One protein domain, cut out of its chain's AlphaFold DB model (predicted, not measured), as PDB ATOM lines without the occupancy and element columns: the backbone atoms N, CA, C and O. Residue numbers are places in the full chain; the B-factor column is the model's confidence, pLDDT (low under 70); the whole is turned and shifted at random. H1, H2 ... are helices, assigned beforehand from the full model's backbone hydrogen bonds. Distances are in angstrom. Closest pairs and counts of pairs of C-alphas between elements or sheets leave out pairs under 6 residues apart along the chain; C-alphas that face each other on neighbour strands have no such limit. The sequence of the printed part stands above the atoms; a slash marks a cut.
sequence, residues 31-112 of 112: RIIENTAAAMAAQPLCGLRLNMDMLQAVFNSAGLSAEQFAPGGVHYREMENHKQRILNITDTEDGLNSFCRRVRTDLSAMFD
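AT A GLANCE: This is residues 31 to 112 of the 112 residues of an uncharacterized protein of Alphaproteobacteria bacterium (UniProt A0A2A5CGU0). The longest helix, H5, packs with residues 96 to 103 on H1, which lies in the middle of the domain, and H4 crosses H1 on another side. The short H3 and the helix H2 complete an imperfect ring round H1, with few contacts between its members. The printed part has 82 residues with five named helices, H1 to H5 in order, and no named strand, in the class all helix. It is compact and rounded, with a radius of gyration of the C-alphas of 12.3 A and spans of 33 by 30 by 20 A.

HOW THE PARTS SIT: Start at H5, residues 93 to 111, which touches H1, residues 31 to 46, with residues 96 to 103 alone. Their closest C-alphas, Cys 46 and Cys 100, are 5.5 A apart, at a steep tilt of 62 degrees, opposite ways. H4, residues 76 to 89, touches H1 with the C-alphas of Ala 37 and Lys 83 closest, 4.7 A apart, at a steep tilt of 53 degrees, the same way. H2, residues 52 to 61, is close to H1 but not clearly touching, Thr 36 to Leu 55 being the closest C-alphas at 7.7 A. H3, residues 66 to 69, only just touches H2, with 3 pairs of C-alphas within 8 A, the closest Gln 56 and Ala 66 at 6.2 A. H3 and H4 only just touch, with 3 such pairs, and only at the corner, with the C-alphas of Phe 69 and Tyr 76 closest at 4.5 A. Every O i to N i+4 pair is within hydrogen-bond range in H2, H4 and H5; H1 has 10 of 12, and H3 is too short for such a pair.

IN THESE COORDINATES: Find C-alpha 93 at (36.203, 8.207, -15.711); from there H5 runs 27.2 A to C-alpha 111. H1 begins at C-alpha 31 (31.807, 11.994, -39.905), has a kink of 27 degrees near residue 40 and spans 20.7 A. H4 spans 20.1 A, H2 14.1 A and H3 5.3 A.

THE WHOLE: Look to Gly 63 and Glu 93 for the two C-alphas farthest apart, 34.7 A. The printed part has no cut and no long link. Its mean pLDDT is 82.0, and residues 51 to 53, 57 to 58, 61 to 62 and 110 to 112 are under 70.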
ATOM      1  N   ARG A  31      32.774  11.980 -41.014       80.38
ATOM      2  CA  ARG A  31      31.807  11.994 -39.905       80.38
ATOM      3  C   ARG A  31      31.047  10.680 -39.767       80.38
ATOM      4  O   ARG A  31      30.815  10.236 -38.647       80.38
ATOM      5  N   ILE A  32      30.642  10.056 -40.873       79.81
ATOM      6  CA  ILE A  32      29.946   8.764 -40.820       79.81
ATOM      7  C   ILE A  32      30.889   7.670 -40.308       79.81
ATOM      8  O   ILE A  32      30.490   6.847 -39.477       79.81
ATOM      9  N   ILE A  33      32.145   7.681 -40.757       84.50
ATOM     10  CA  ILE A  33      33.168   6.737 -40.303       84.50
ATOM     11  C   ILE A  33      33.440   6.923 -38.804       84.50
ATOM     12  O   ILE A  33      33.467   5.943 -38.056       84.50
ATOM     13  N   GLU A  34      33.567   8.166 -38.343       84.31
ATOM     14  CA  GLU A  34      33.753   8.496 -36.929       84.31
ATOM     15  C   GLU A  34      32.547   8.088 -36.068       84.31
ATOM     16  O   GLU A  34      32.732   7.476 -35.017       84.31
ATOM     17  N   ASN A  35      31.318   8.350 -36.519       80.19
ATOM     18  CA  ASN A  35      30.099   7.942 -35.811       80.19
ATOM     19  C   ASN A  35      29.983   6.415 -35.713       80.19
ATOM     20  O   ASN A  35      29.622   5.882 -34.663       80.19
ATOM     21  N   THR A  36      30.340   5.704 -36.784       81.31
ATOM     22  CA  THR A  36      30.395   4.236 -36.790       81.31
ATOM     23  C   THR A  36      31.420   3.731 -35.779       81.31
ATOM     24  O   THR A  36      31.127   2.851 -34.967       81.31
ATOM     25  N   ALA A  37      32.617   4.320 -35.780       86.44
ATOM     26  CA  ALA A  37      33.664   3.985 -34.828       86.44
ATOM     27  C   ALA A  37      33.234   4.261 -33.376       86.44
ATOM     28  O   ALA A  37      33.507   3.447 -32.494       86.44
ATOM     29  N   ALA A  38      32.523   5.366 -33.128       84.56
ATOM     30  CA  ALA A  38      31.965   5.703 -31.821       84.56
ATOM     31  C   ALA A  38      30.910   4.689 -31.366       84.56
ATOM     32  O   ALA A  38      30.964   4.229 -30.225       84.56
ATOM     33  N   ALA A  39      30.005   4.277 -32.257       81.94
ATOM     34  CA  ALA A  39      29.036   3.229 -31.963       81.94
ATOM     35  C   ALA A  39      29.757   1.930 -31.557       81.94
ATOM     36  O   ALA A  39      29.522   1.399 -30.471       81.94
ATOM     37  N   MET A  40      30.727   1.473 -32.355       83.00
ATOM     38  CA  MET A  40      31.500   0.265 -32.045       83.00
ATOM     39  C   MET A  40      32.312   0.373 -30.746       83.00
ATOM     40  O   MET A  40      32.389  -0.603 -30.002       83.00
ATOM     41  N   ALA A  41      32.898   1.535 -30.445       86.75
ATOM     42  CA  ALA A  41      33.609   1.772 -29.187       86.75
ATOM     43  C   ALA A  41      32.666   1.759 -27.972       86.75
ATOM     44  O   ALA A  41      33.058   1.337 -26.884       86.75
ATOM     45  N   ALA A  42      31.406   2.162 -28.140       85.00
ATOM     46  CA  ALA A  42      30.439   2.192 -27.049       85.00
ATOM     47  C   ALA A  42      29.997   0.804 -26.567       85.00
ATOM     48  O   ALA A  42      29.520   0.675 -25.437       85.00
ATOM     49  N   GLN A  43      30.197  -0.251 -27.360       83.44
ATOM     50  CA  GLN A  43      29.928  -1.618 -26.916       83.44
ATOM     51  C   GLN A  43      30.848  -2.053 -25.755       83.44
ATOM     52  O   GLN A  43      30.315  -2.364 -24.686       83.44
ATOM     53  N   PRO A  44      32.191  -2.048 -25.891       84.25
ATOM     54  CA  PRO A  44      33.088  -2.373 -24.784       84.25
ATOM     55  C   PRO A  44      33.135  -1.290 -23.696       84.25
ATOM     56  O   PRO A  44      33.331  -1.633 -22.535       84.25
ATOM     57  N   LEU A  45      32.943  -0.008 -24.037       86.38
ATOM     58  CA  LEU A  45      33.044   1.094 -23.070       86.38
ATOM     59  C   LEU A  45      31.783   1.273 -22.213       86.38
ATOM     60  O   LEU A  45      31.868   1.484 -21.008       86.38
ATOM     61  N   CYS A  46      30.602   1.202 -22.827       87.31
ATOM     62  CA  CYS A  46      29.339   1.601 -22.199       87.31
ATOM     63  C   CYS A  46      28.389   0.425 -21.934       87.31
ATOM     64  O   CYS A  46      27.264   0.636 -21.467       87.31
ATOM     65  N   GLY A  47      28.801  -0.800 -22.288       84.81
ATOM     66  CA  GLY A  47      27.967  -2.000 -22.209       84.81
ATOM     67  C   GLY A  47      26.769  -1.972 -23.162       84.81
ATOM     68  O   GLY A  47      25.780  -2.669 -22.928       84.81
ATOM     69  N   LEU A  48      26.817  -1.146 -24.213       80.81
ATOM     70  CA  LEU A  48      25.733  -1.055 -25.185       80.81
ATOM     71  C   LEU A  48      25.750  -2.277 -26.099       80.81
ATOM     72  O   LEU A  48      26.745  -2.581 -26.754       80.81
ATOM     73  N   ARG A  49      24.625  -2.984 -26.164       74.69
ATOM     74  CA  ARG A  49      24.441  -4.068 -27.125       74.69
ATOM     75  C   ARG A  49      24.012  -3.483 -28.459       74.69
ATOM     76  O   ARG A  49      22.825  -3.303 -28.697       74.69
ATOM     77  N   LEU A  50      24.987  -3.204 -29.313       72.44
ATOM     78  CA  LEU A  50      24.730  -2.976 -30.728       72.44
ATOM     79  C   LEU A  50      24.639  -4.333 -31.416       72.44
ATOM     80  O   LEU A  50      25.590  -5.116 -31.382       72.44
ATOM     81  N   ASN A  51      23.483  -4.637 -31.998       69.19
ATOM     82  CA  ASN A  51      23.381  -5.750 -32.930       69.19
ATOM     83  C   ASN A  51      23.746  -5.266 -34.347       69.19
ATOM     84  O   ASN A  51      23.811  -4.064 -34.625       69.19
ATOM     85  N   MET A  52      24.007  -6.214 -35.246       68.00
ATOM     86  CA  MET A  52      24.346  -5.889 -36.634       68.00
ATOM     87  C   MET A  52      23.205  -5.164 -37.355       68.00
ATOM     88  O   MET A  52      23.484  -4.359 -38.232       68.00
ATOM     89  N   ASP A  53      21.951  -5.374 -36.951       69.75
ATOM     90  CA  ASP A  53      20.787  -4.702 -37.540       69.75
ATOM     91  C   ASP A  53      20.763  -3.199 -37.219       69.75
ATOM     92  O   ASP A  53      20.464  -2.379 -38.082       69.75
ATOM     93  N   MET A  54      21.143  -2.820 -35.996       70.56
ATOM     94  CA  MET A  54      21.289  -1.430 -35.559       70.56
ATOM     95  C   MET A  54      22.410  -0.736 -36.328       70.56
ATOM     96  O   MET A  54      22.224   0.370 -36.829       70.56
ATOM     97  N   LEU A  55      23.561  -1.399 -36.478       72.50
ATOM     98  CA  LEU A  55      24.655  -0.881 -37.303       72.50
ATOM     99  C   LEU A  55      24.242  -0.779 -38.778       72.50
ATOM    100  O   LEU A  55      24.537   0.218 -39.430       72.50
ATOM    101  N   GLN A  56      23.491  -1.755 -39.289       75.25
ATOM    102  CA  GLN A  56      22.964  -1.732 -40.649       75.25
ATOM    103  C   GLN A  56      21.978  -0.577 -40.864       75.25
ATOM    104  O   GLN A  56      22.023   0.058 -41.915       75.25
ATOM    105  N   ALA A  57      21.123  -0.262 -39.888       69.38
ATOM    106  CA  ALA A  57      20.235   0.898 -39.950       69.38
ATOM    107  C   ALA A  57      21.033   2.211 -40.032       69.38
ATOM    108  O   ALA A  57      20.737   3.057 -40.880       69.38
ATOM    109  N   VAL A  58      22.100   2.336 -39.235       69.81
ATOM    110  CA  VAL A  58      23.021   3.483 -39.292       69.81
ATOM    111  C   VAL A  58      23.669   3.587 -40.677       69.81
ATOM    112  O   VAL A  58      23.607   4.650 -41.298       69.81
ATOM    113  N   PHE A  59      24.206   2.487 -41.214       75.94
ATOM    114  CA  PHE A  59      24.816   2.462 -42.549       75.94
ATOM    115  C   PHE A  59      23.825   2.819 -43.658       75.94
ATOM    116  O   PHE A  59      24.128   3.664 -44.500       75.94
ATOM    117  N   ASN A  60      22.618   2.253 -43.615       73.56
ATOM    118  CA  ASN A  60      21.574   2.516 -44.601       73.56
ATOM    119  C   ASN A  60      21.152   3.988 -44.594       73.56
ATOM    120  O   ASN A  60      21.002   4.583 -45.661       73.56
ATOM    121  N   SER A  61      21.004   4.594 -43.410       65.94
ATOM    122  CA  SER A  61      20.644   6.013 -43.285       65.94
ATOM    123  C   SER A  61      21.706   6.949 -43.882       65.94
ATOM    124  O   SER A  61      21.389   8.044 -44.343       65.94
ATOM    125  N   ALA A  62      22.957   6.485 -43.935       66.69
ATOM    126  CA  ALA A  62      24.095   7.191 -44.501       66.69
ATOM    127  C   ALA A  62      24.390   6.837 -45.975       66.69
ATOM    128  O   ALA A  62      25.351   7.359 -46.540       66.69
ATOM    129  N   GLY A  63      23.599   5.958 -46.608       74.38
ATOM    130  CA  GLY A  63      23.853   5.490 -47.978       74.38
ATOM    131  C   GLY A  63      25.095   4.600 -48.118       74.38
ATOM    132  O   GLY A  63      25.681   4.537 -49.199       74.38
ATOM    133  N   LEU A  64      25.511   3.938 -47.038       80.94
ATOM    134  CA  LEU A  64      26.685   3.067 -46.974       80.94
ATOM    135  C   LEU A  64      26.283   1.600 -46.770       80.94
ATOM    136  O   LEU A  64      25.153   1.297 -46.386       80.94
ATOM    137  N   SER A  65      27.221   0.677 -47.001       83.44
ATOM    138  CA  SER A  65      27.017  -0.755 -46.746       83.44
ATOM    139  C   SER A  65      27.923  -1.263 -45.624       83.44
ATOM    140  O   SER A  65      29.064  -0.825 -45.485       83.44
ATOM    141  N   ALA A  66      27.444  -2.235 -44.838       81.38
ATOM    142  CA  ALA A  66      28.235  -2.849 -43.765       81.38
ATOM    143  C   ALA A  66      29.546  -3.474 -44.273       81.38
ATOM    144  O   ALA A  66      30.550  -3.483 -43.567       81.38
ATOM    145  N   GLU A  67      29.568  -3.942 -45.522       86.00
ATOM    146  CA  GLU A  67      30.751  -4.506 -46.182       86.00
ATOM    147  C   GLU A  67      31.906  -3.501 -46.274       86.00
ATOM    148  O   GLU A  67      33.071  -3.885 -46.179       86.00
ATOM    149  N   GLN A  68      31.608  -2.202 -46.394       86.31
ATOM    150  CA  GLN A  68      32.631  -1.152 -46.428       86.31
ATOM    151  C   GLN A  68      33.363  -1.002 -45.084       86.31
ATOM    152  O   GLN A  68      34.499  -0.522 -45.066       86.31
ATOM    153  N   PHE A  69      32.738  -1.445 -43.991       85.44
ATOM    154  CA  PHE A  69      33.234  -1.375 -42.613       85.44
ATOM    155  C   PHE A  69      33.609  -2.745 -42.030       85.44
ATOM    156  O   PHE A  69      34.071  -2.818 -40.895       85.44
ATOM    157  N   ALA A  70      33.432  -3.833 -42.780       85.69
ATOM    158  CA  ALA A  70      33.884  -5.168 -42.397       85.69
ATOM    159  C   ALA A  70      35.400  -5.327 -42.636       85.69
ATOM    160  O   ALA A  70      35.968  -4.581 -43.438       85.69
ATOM    161  N   PRO A  71      36.089  -6.296 -41.998       87.44
ATOM    162  CA  PRO A  71      37.500  -6.564 -42.276       87.44
ATOM    163  C   PRO A  71      37.774  -6.733 -43.780       87.44
ATOM    164  O   PRO A  71      37.197  -7.599 -44.430       87.44
ATOM    165  N   GLY A  72      38.661  -5.895 -44.330       88.31
ATOM    166  CA  GLY A  72      38.968  -5.839 -45.769       88.31
ATOM    167  C   GLY A  72      38.169  -4.798 -46.568       88.31
ATOM    168  O   GLY A  72      38.512  -4.534 -47.719       88.31
ATOM    169  N   GLY A  73      37.159  -4.168 -45.964       89.50
ATOM    170  CA  GLY A  73      36.389  -3.073 -46.549       89.50
ATOM    171  C   GLY A  73      37.179  -1.764 -46.673       89.50
ATOM    172  O   GLY A  73      38.151  -1.523 -45.952       89.50
ATOM    173  N   VAL A  74      36.739  -0.892 -47.586       91.31
ATOM    174  CA  VAL A  74      37.421   0.372 -47.928       91.31
ATOM    175  C   VAL A  74      37.540   1.348 -46.747       91.31
ATOM    176  O   VAL A  74      38.538   2.060 -46.654       91.31
ATOM    177  N   HIS A  75      36.585   1.340 -45.811       89.38
ATOM    178  CA  HIS A  75      36.566   2.224 -44.638       89.38
ATOM    179  C   HIS A  75      37.000   1.532 -43.344       89.38
ATOM    180  O   HIS A  75      37.152   2.194 -42.318       89.38
ATOM    181  N   TYR A  76      37.264   0.222 -43.378       88.00
ATOM    182  CA  TYR A  76      37.594  -0.568 -42.190       88.00
ATOM    183  C   TYR A  76      38.784  -0.005 -41.408       88.00
ATOM    184  O   TYR A  76      38.708   0.201 -40.200       88.00
ATOM    185  N   ARG A  77      39.896   0.274 -42.098       93.12
ATOM    186  CA  ARG A  77      41.121   0.753 -41.441       93.12
ATOM    187  C   ARG A  77      40.922   2.122 -40.794       93.12
ATOM    188  O   ARG A  77      41.441   2.376 -39.714       93.12
ATOM    189  N   GLU A  78      40.206   3.006 -41.472       92.25
ATOM    190  CA  GLU A  78      39.953   4.360 -40.990       92.25
ATOM    191  C   GLU A  78      39.021   4.347 -39.780       92.25
ATOM    192  O   GLU A  78      39.356   4.908 -38.738       92.25
ATOM    193  N   MET A  79      37.924   3.597 -39.869       90.69
ATOM    194  CA  MET A  79      37.028   3.330 -38.747       90.69
ATOM    195  C   MET A  79      37.790   2.754 -37.543       90.69
ATOM    196  O   MET A  79      37.614   3.235 -36.425       90.69
ATOM    197  N   GLU A  80      38.665   1.765 -37.747       92.31
ATOM    198  CA  GLU A  80      39.443   1.172 -36.655       92.31
ATOM    199  C   GLU A  80      40.394   2.195 -36.015       92.31
ATOM    200  O   GLU A  80      40.483   2.268 -34.789       92.31
ATOM    201  N   ASN A  81      41.039   3.051 -36.813       92.62
ATOM    202  CA  ASN A  81      41.874   4.140 -36.300       92.62
ATOM    203  C   ASN A  81      41.060   5.133 -35.453       92.62
ATOM    204  O   ASN A  81      41.499   5.522 -34.367       92.62
ATOM    205  N   HIS A  82      39.868   5.521 -35.914       91.06
ATOM    206  CA  HIS A  82      38.956   6.363 -35.137       91.06
ATOM    207  C   HIS A  82      38.530   5.679 -33.839       91.06
ATOM    208  O   HIS A  82      38.546   6.317 -32.787       91.06
ATOM    209  N   LYS A  83      38.220   4.379 -33.883       89.25
ATOM    210  CA  LYS A  83      37.818   3.598 -32.709       89.25
ATOM    211  C   LYS A  83      38.924   3.589 -31.659       89.25
ATOM    212  O   LYS A  83      38.662   3.899 -30.501       89.25
ATOM    213  N   GLN A  84      40.163   3.304 -32.060       91.25
ATOM    214  CA  GLN A  84      41.315   3.327 -31.153       91.25
ATOM    215  C   GLN A  84      41.562   4.719 -30.573       91.25
ATOM    216  O   GLN A  84      41.810   4.863 -29.378       91.25
ATOM    217  N   ARG A  85      41.429   5.770 -31.392       91.25
ATOM    218  CA  ARG A  85      41.525   7.149 -30.902       91.25
ATOM    219  C   ARG A  85      40.459   7.448 -29.848       91.25
ATOM    220  O   ARG A  85      40.790   8.060 -28.840       91.25
ATOM    221  N   ILE A  86      39.212   7.025 -30.073       87.44
ATOM    222  CA  ILE A  86      38.105   7.199 -29.122       87.44
ATOM    223  C   ILE A  86      38.419   6.484 -27.809       87.44
ATOM    224  O   ILE A  86      38.365   7.124 -26.766       87.44
ATOM    225  N   LEU A  87      38.834   5.214 -27.867       86.25
ATOM    226  CA  LEU A  87      39.220   4.442 -26.681       86.25
ATOM    227  C   LEU A  87      40.287   5.168 -25.848       86.25
ATOM    228  O   LEU A  87      40.153   5.251 -24.629       86.25
ATOM    229  N   ASN A  88      41.293   5.750 -26.508       86.94
ATOM    230  CA  ASN A  88      42.381   6.468 -25.843       86.94
ATOM    231  C   ASN A  88      41.945   7.788 -25.195       86.94
ATOM    232  O   ASN A  88      42.502   8.154 -24.171       86.94
ATOM    233  N   ILE A  89      40.990   8.527 -25.774       85.12
ATOM    234  CA  ILE A  89      40.514   9.799 -25.184       85.12
ATOM    235  C   ILE A  89      39.428   9.591 -24.119       85.12
ATOM    236  O   ILE A  89      39.087  10.523 -23.392       85.12
ATOM    237  N   THR A  90      38.853   8.389 -24.047       88.25
ATOM    238  CA  THR A  90      37.880   7.976 -23.022       88.25
ATOM    239  C   THR A  90      38.530   7.194 -21.879       88.25
ATOM    240  O   THR A  90      37.841   6.478 -21.160       88.25
ATOM    241  N   ASP A  91      39.849   7.295 -21.721       85.31
ATOM    242  CA  ASP A  91      40.634   6.585 -20.703       85.31
ATOM    243  C   ASP A  91      40.406   7.099 -19.268       85.31
ATOM    244  O   ASP A  91      40.786   6.444 -18.298       85.31
ATOM    245  N   THR A  92      39.747   8.251 -19.123       89.31
ATOM    246  CA  THR A  92      39.343   8.839 -17.840       89.31
ATOM    247  C   THR A  92      37.887   8.528 -17.496       89.31
ATOM    248  O   THR A  92      37.034   8.415 -18.377       89.31
ATOM    249  N   GLU A  93      37.568   8.461 -16.200       86.38
ATOM    250  CA  GLU A  93      36.203   8.207 -15.711       86.38
ATOM    251  C   GLU A  93      35.194   9.266 -16.202       86.38
ATOM    252  O   GLU A  93      34.114   8.931 -16.694       86.38
ATOM    253  N   ASP A  94      35.571  10.547 -16.166       87.81
ATOM    254  CA  ASP A  94      34.744  11.646 -16.682       87.81
ATOM    255  C   ASP A  94      34.570  11.580 -18.207       87.81
ATOM    256  O   ASP A  94      33.468  11.805 -18.726       87.81
ATOM    257  N   GLY A  95      35.643  11.247 -18.932       86.50
ATOM    258  CA  GLY A  95      35.620  11.068 -20.383       86.50
ATOM    259  C   GLY A  95      34.678   9.939 -20.795       86.50
ATOM    260  O   GLY A  95      33.821  10.133 -21.663       86.50
ATOM    261  N   LEU A  96      34.772   8.798 -20.109       88.56
ATOM    262  CA  LEU A  96      33.897   7.645 -20.294       88.56
ATOM    263  C   LEU A  96      32.426   8.002 -20.035       88.56
ATOM    264  O   LEU A  96      31.570   7.757 -20.887       88.56
ATOM    265  N   ASN A  97      32.126   8.632 -18.897       87.38
ATOM    266  CA  ASN A  97      30.760   9.018 -18.533       87.38
ATOM    267  C   ASN A  97      30.147   9.994 -19.548       87.38
ATOM    268  O   ASN A  97      28.997   9.828 -19.976       87.38
ATOM    269  N   SER A  98      30.916  11.002 -19.970       87.06
ATOM    270  CA  SER A  98      30.486  11.978 -20.973       87.06
ATOM    271  C   SER A  98      30.207  11.319 -22.327       87.06
ATOM    272  O   SER A  98      29.156  11.565 -22.931       87.06
ATOM    273  N   PHE A  99      31.107  10.438 -22.770       88.50
ATOM    274  CA  PHE A  99      30.977   9.680 -24.011       88.50
ATOM    275  C   PHE A  99      29.744   8.770 -23.998       88.50
ATOM    276  O   PHE A  99      28.895   8.871 -24.886       88.50
ATOM    277  N   CYS A 100      29.584   7.946 -22.960       87.81
ATOM    278  CA  CYS A 100      28.469   7.007 -22.864       87.81
ATOM    279  C   CYS A 100      27.109   7.704 -22.801       87.81
ATOM    280  O   CYS A 100      26.135   7.209 -23.374       87.81
ATOM    281  N   ARG A 101      27.030   8.866 -22.141       87.75
ATOM    282  CA  ARG A 101      25.817   9.688 -22.146       87.75
ATOM    283  C   ARG A 101      25.493  10.188 -23.554       87.75
ATOM    284  O   ARG A 101      24.348  10.069 -23.970       87.75
ATOM    285  N   ARG A 102      26.485  10.714 -24.281       85.81
ATOM    286  CA  ARG A 102      26.290  11.238 -25.641       85.81
ATOM    287  C   ARG A 102      25.838  10.146 -26.609       85.81
ATOM    288  O   ARG A 102      24.802  10.302 -27.240       85.81
ATOM    289  N   VAL A 103      26.546   9.017 -26.652       83.06
ATOM    290  CA  VAL A 103      26.214   7.923 -27.579       83.06
ATOM    291  C   VAL A 103      24.827   7.342 -27.298       83.06
ATOM    292  O   VAL A 103      24.106   7.024 -28.237       83.06
ATOM    293  N   ARG A 104      24.399   7.240 -26.030       81.12
ATOM    294  CA  ARG A 104      23.020   6.822 -25.716       81.12
ATOM    295  C   ARG A 104      21.977   7.786 -26.276       81.12
ATOM    296  O   ARG A 104      20.992   7.317 -26.836       81.12
ATOM    297  N   THR A 105      22.186   9.092 -26.124       81.50
ATOM    298  CA  THR A 105      21.277  10.106 -26.675       81.50
ATOM    299  C   THR A 105      21.212  10.017 -28.196       81.50
ATOM    300  O   THR A 105      20.117   9.982 -28.753       81.50
ATOM    301  N   ASP A 106      22.367   9.924 -28.856       75.69
ATOM    302  CA  ASP A 106      22.447   9.897 -30.318       75.69
ATOM    303  C   ASP A 106      21.831   8.613 -30.892       75.69
ATOM    304  O   ASP A 106      21.086   8.672 -31.865       75.69
ATOM    305  N   LEU A 107      22.071   7.458 -30.258       71.00
ATOM    306  CA  LEU A 107      21.445   6.197 -30.660       71.00
ATOM    307  C   LEU A 107      19.931   6.221 -30.431       71.00
ATOM    308  O   LEU A 107      19.204   5.799 -31.317       71.00
ATOM    309  N   SER A 108      19.441   6.727 -29.291       72.75
ATOM    310  CA  SER A 108      17.991   6.847 -29.052       72.75
ATOM    311  C   SER A 108      17.319   7.652 -30.162       72.75
ATOM    312  O   SER A 108      16.355   7.184 -30.751       72.75
ATOM    313  N   ALA A 109      17.898   8.800 -30.525       71.88
ATOM    314  CA  ALA A 109      17.375   9.654 -31.589       71.88
ATOM    315  C   ALA A 109      17.414   9.012 -32.990       71.88
ATOM    316  O   ALA A 109      16.733   9.488 -33.891       71.88
ATOM    317  N   MET A 110      18.226   7.971 -33.197       64.81
ATOM    318  CA  MET A 110      18.260   7.204 -34.448       64.81
ATOM    319  C   MET A 110      17.204   6.088 -34.505       64.81
ATOM    320  O   MET A 110      16.909   5.615 -35.603       64.81
ATOM    321  N   PHE A 111      16.683   5.636 -33.358       59.72
ATOM    322  CA  PHE A 111      15.701   4.542 -33.268       59.72
ATOM    323  C   PHE A 111      14.283   4.993 -32.895       59.72
ATOM    324  O   PHE A 111      13.368   4.175 -33.004       59.72
ATOM    325  N   ASP A 112      14.111   6.242 -32.459       56.75
ATOM    326  CA  ASP A 112      12.810   6.912 -32.317       56.75
ATOM    327  C   ASP A 112      12.246   7.343 -33.687       56.75
ATOM    328  O   ASP A 112      11.024   7.157 -33.906       56.75
TER     329      ASP A 112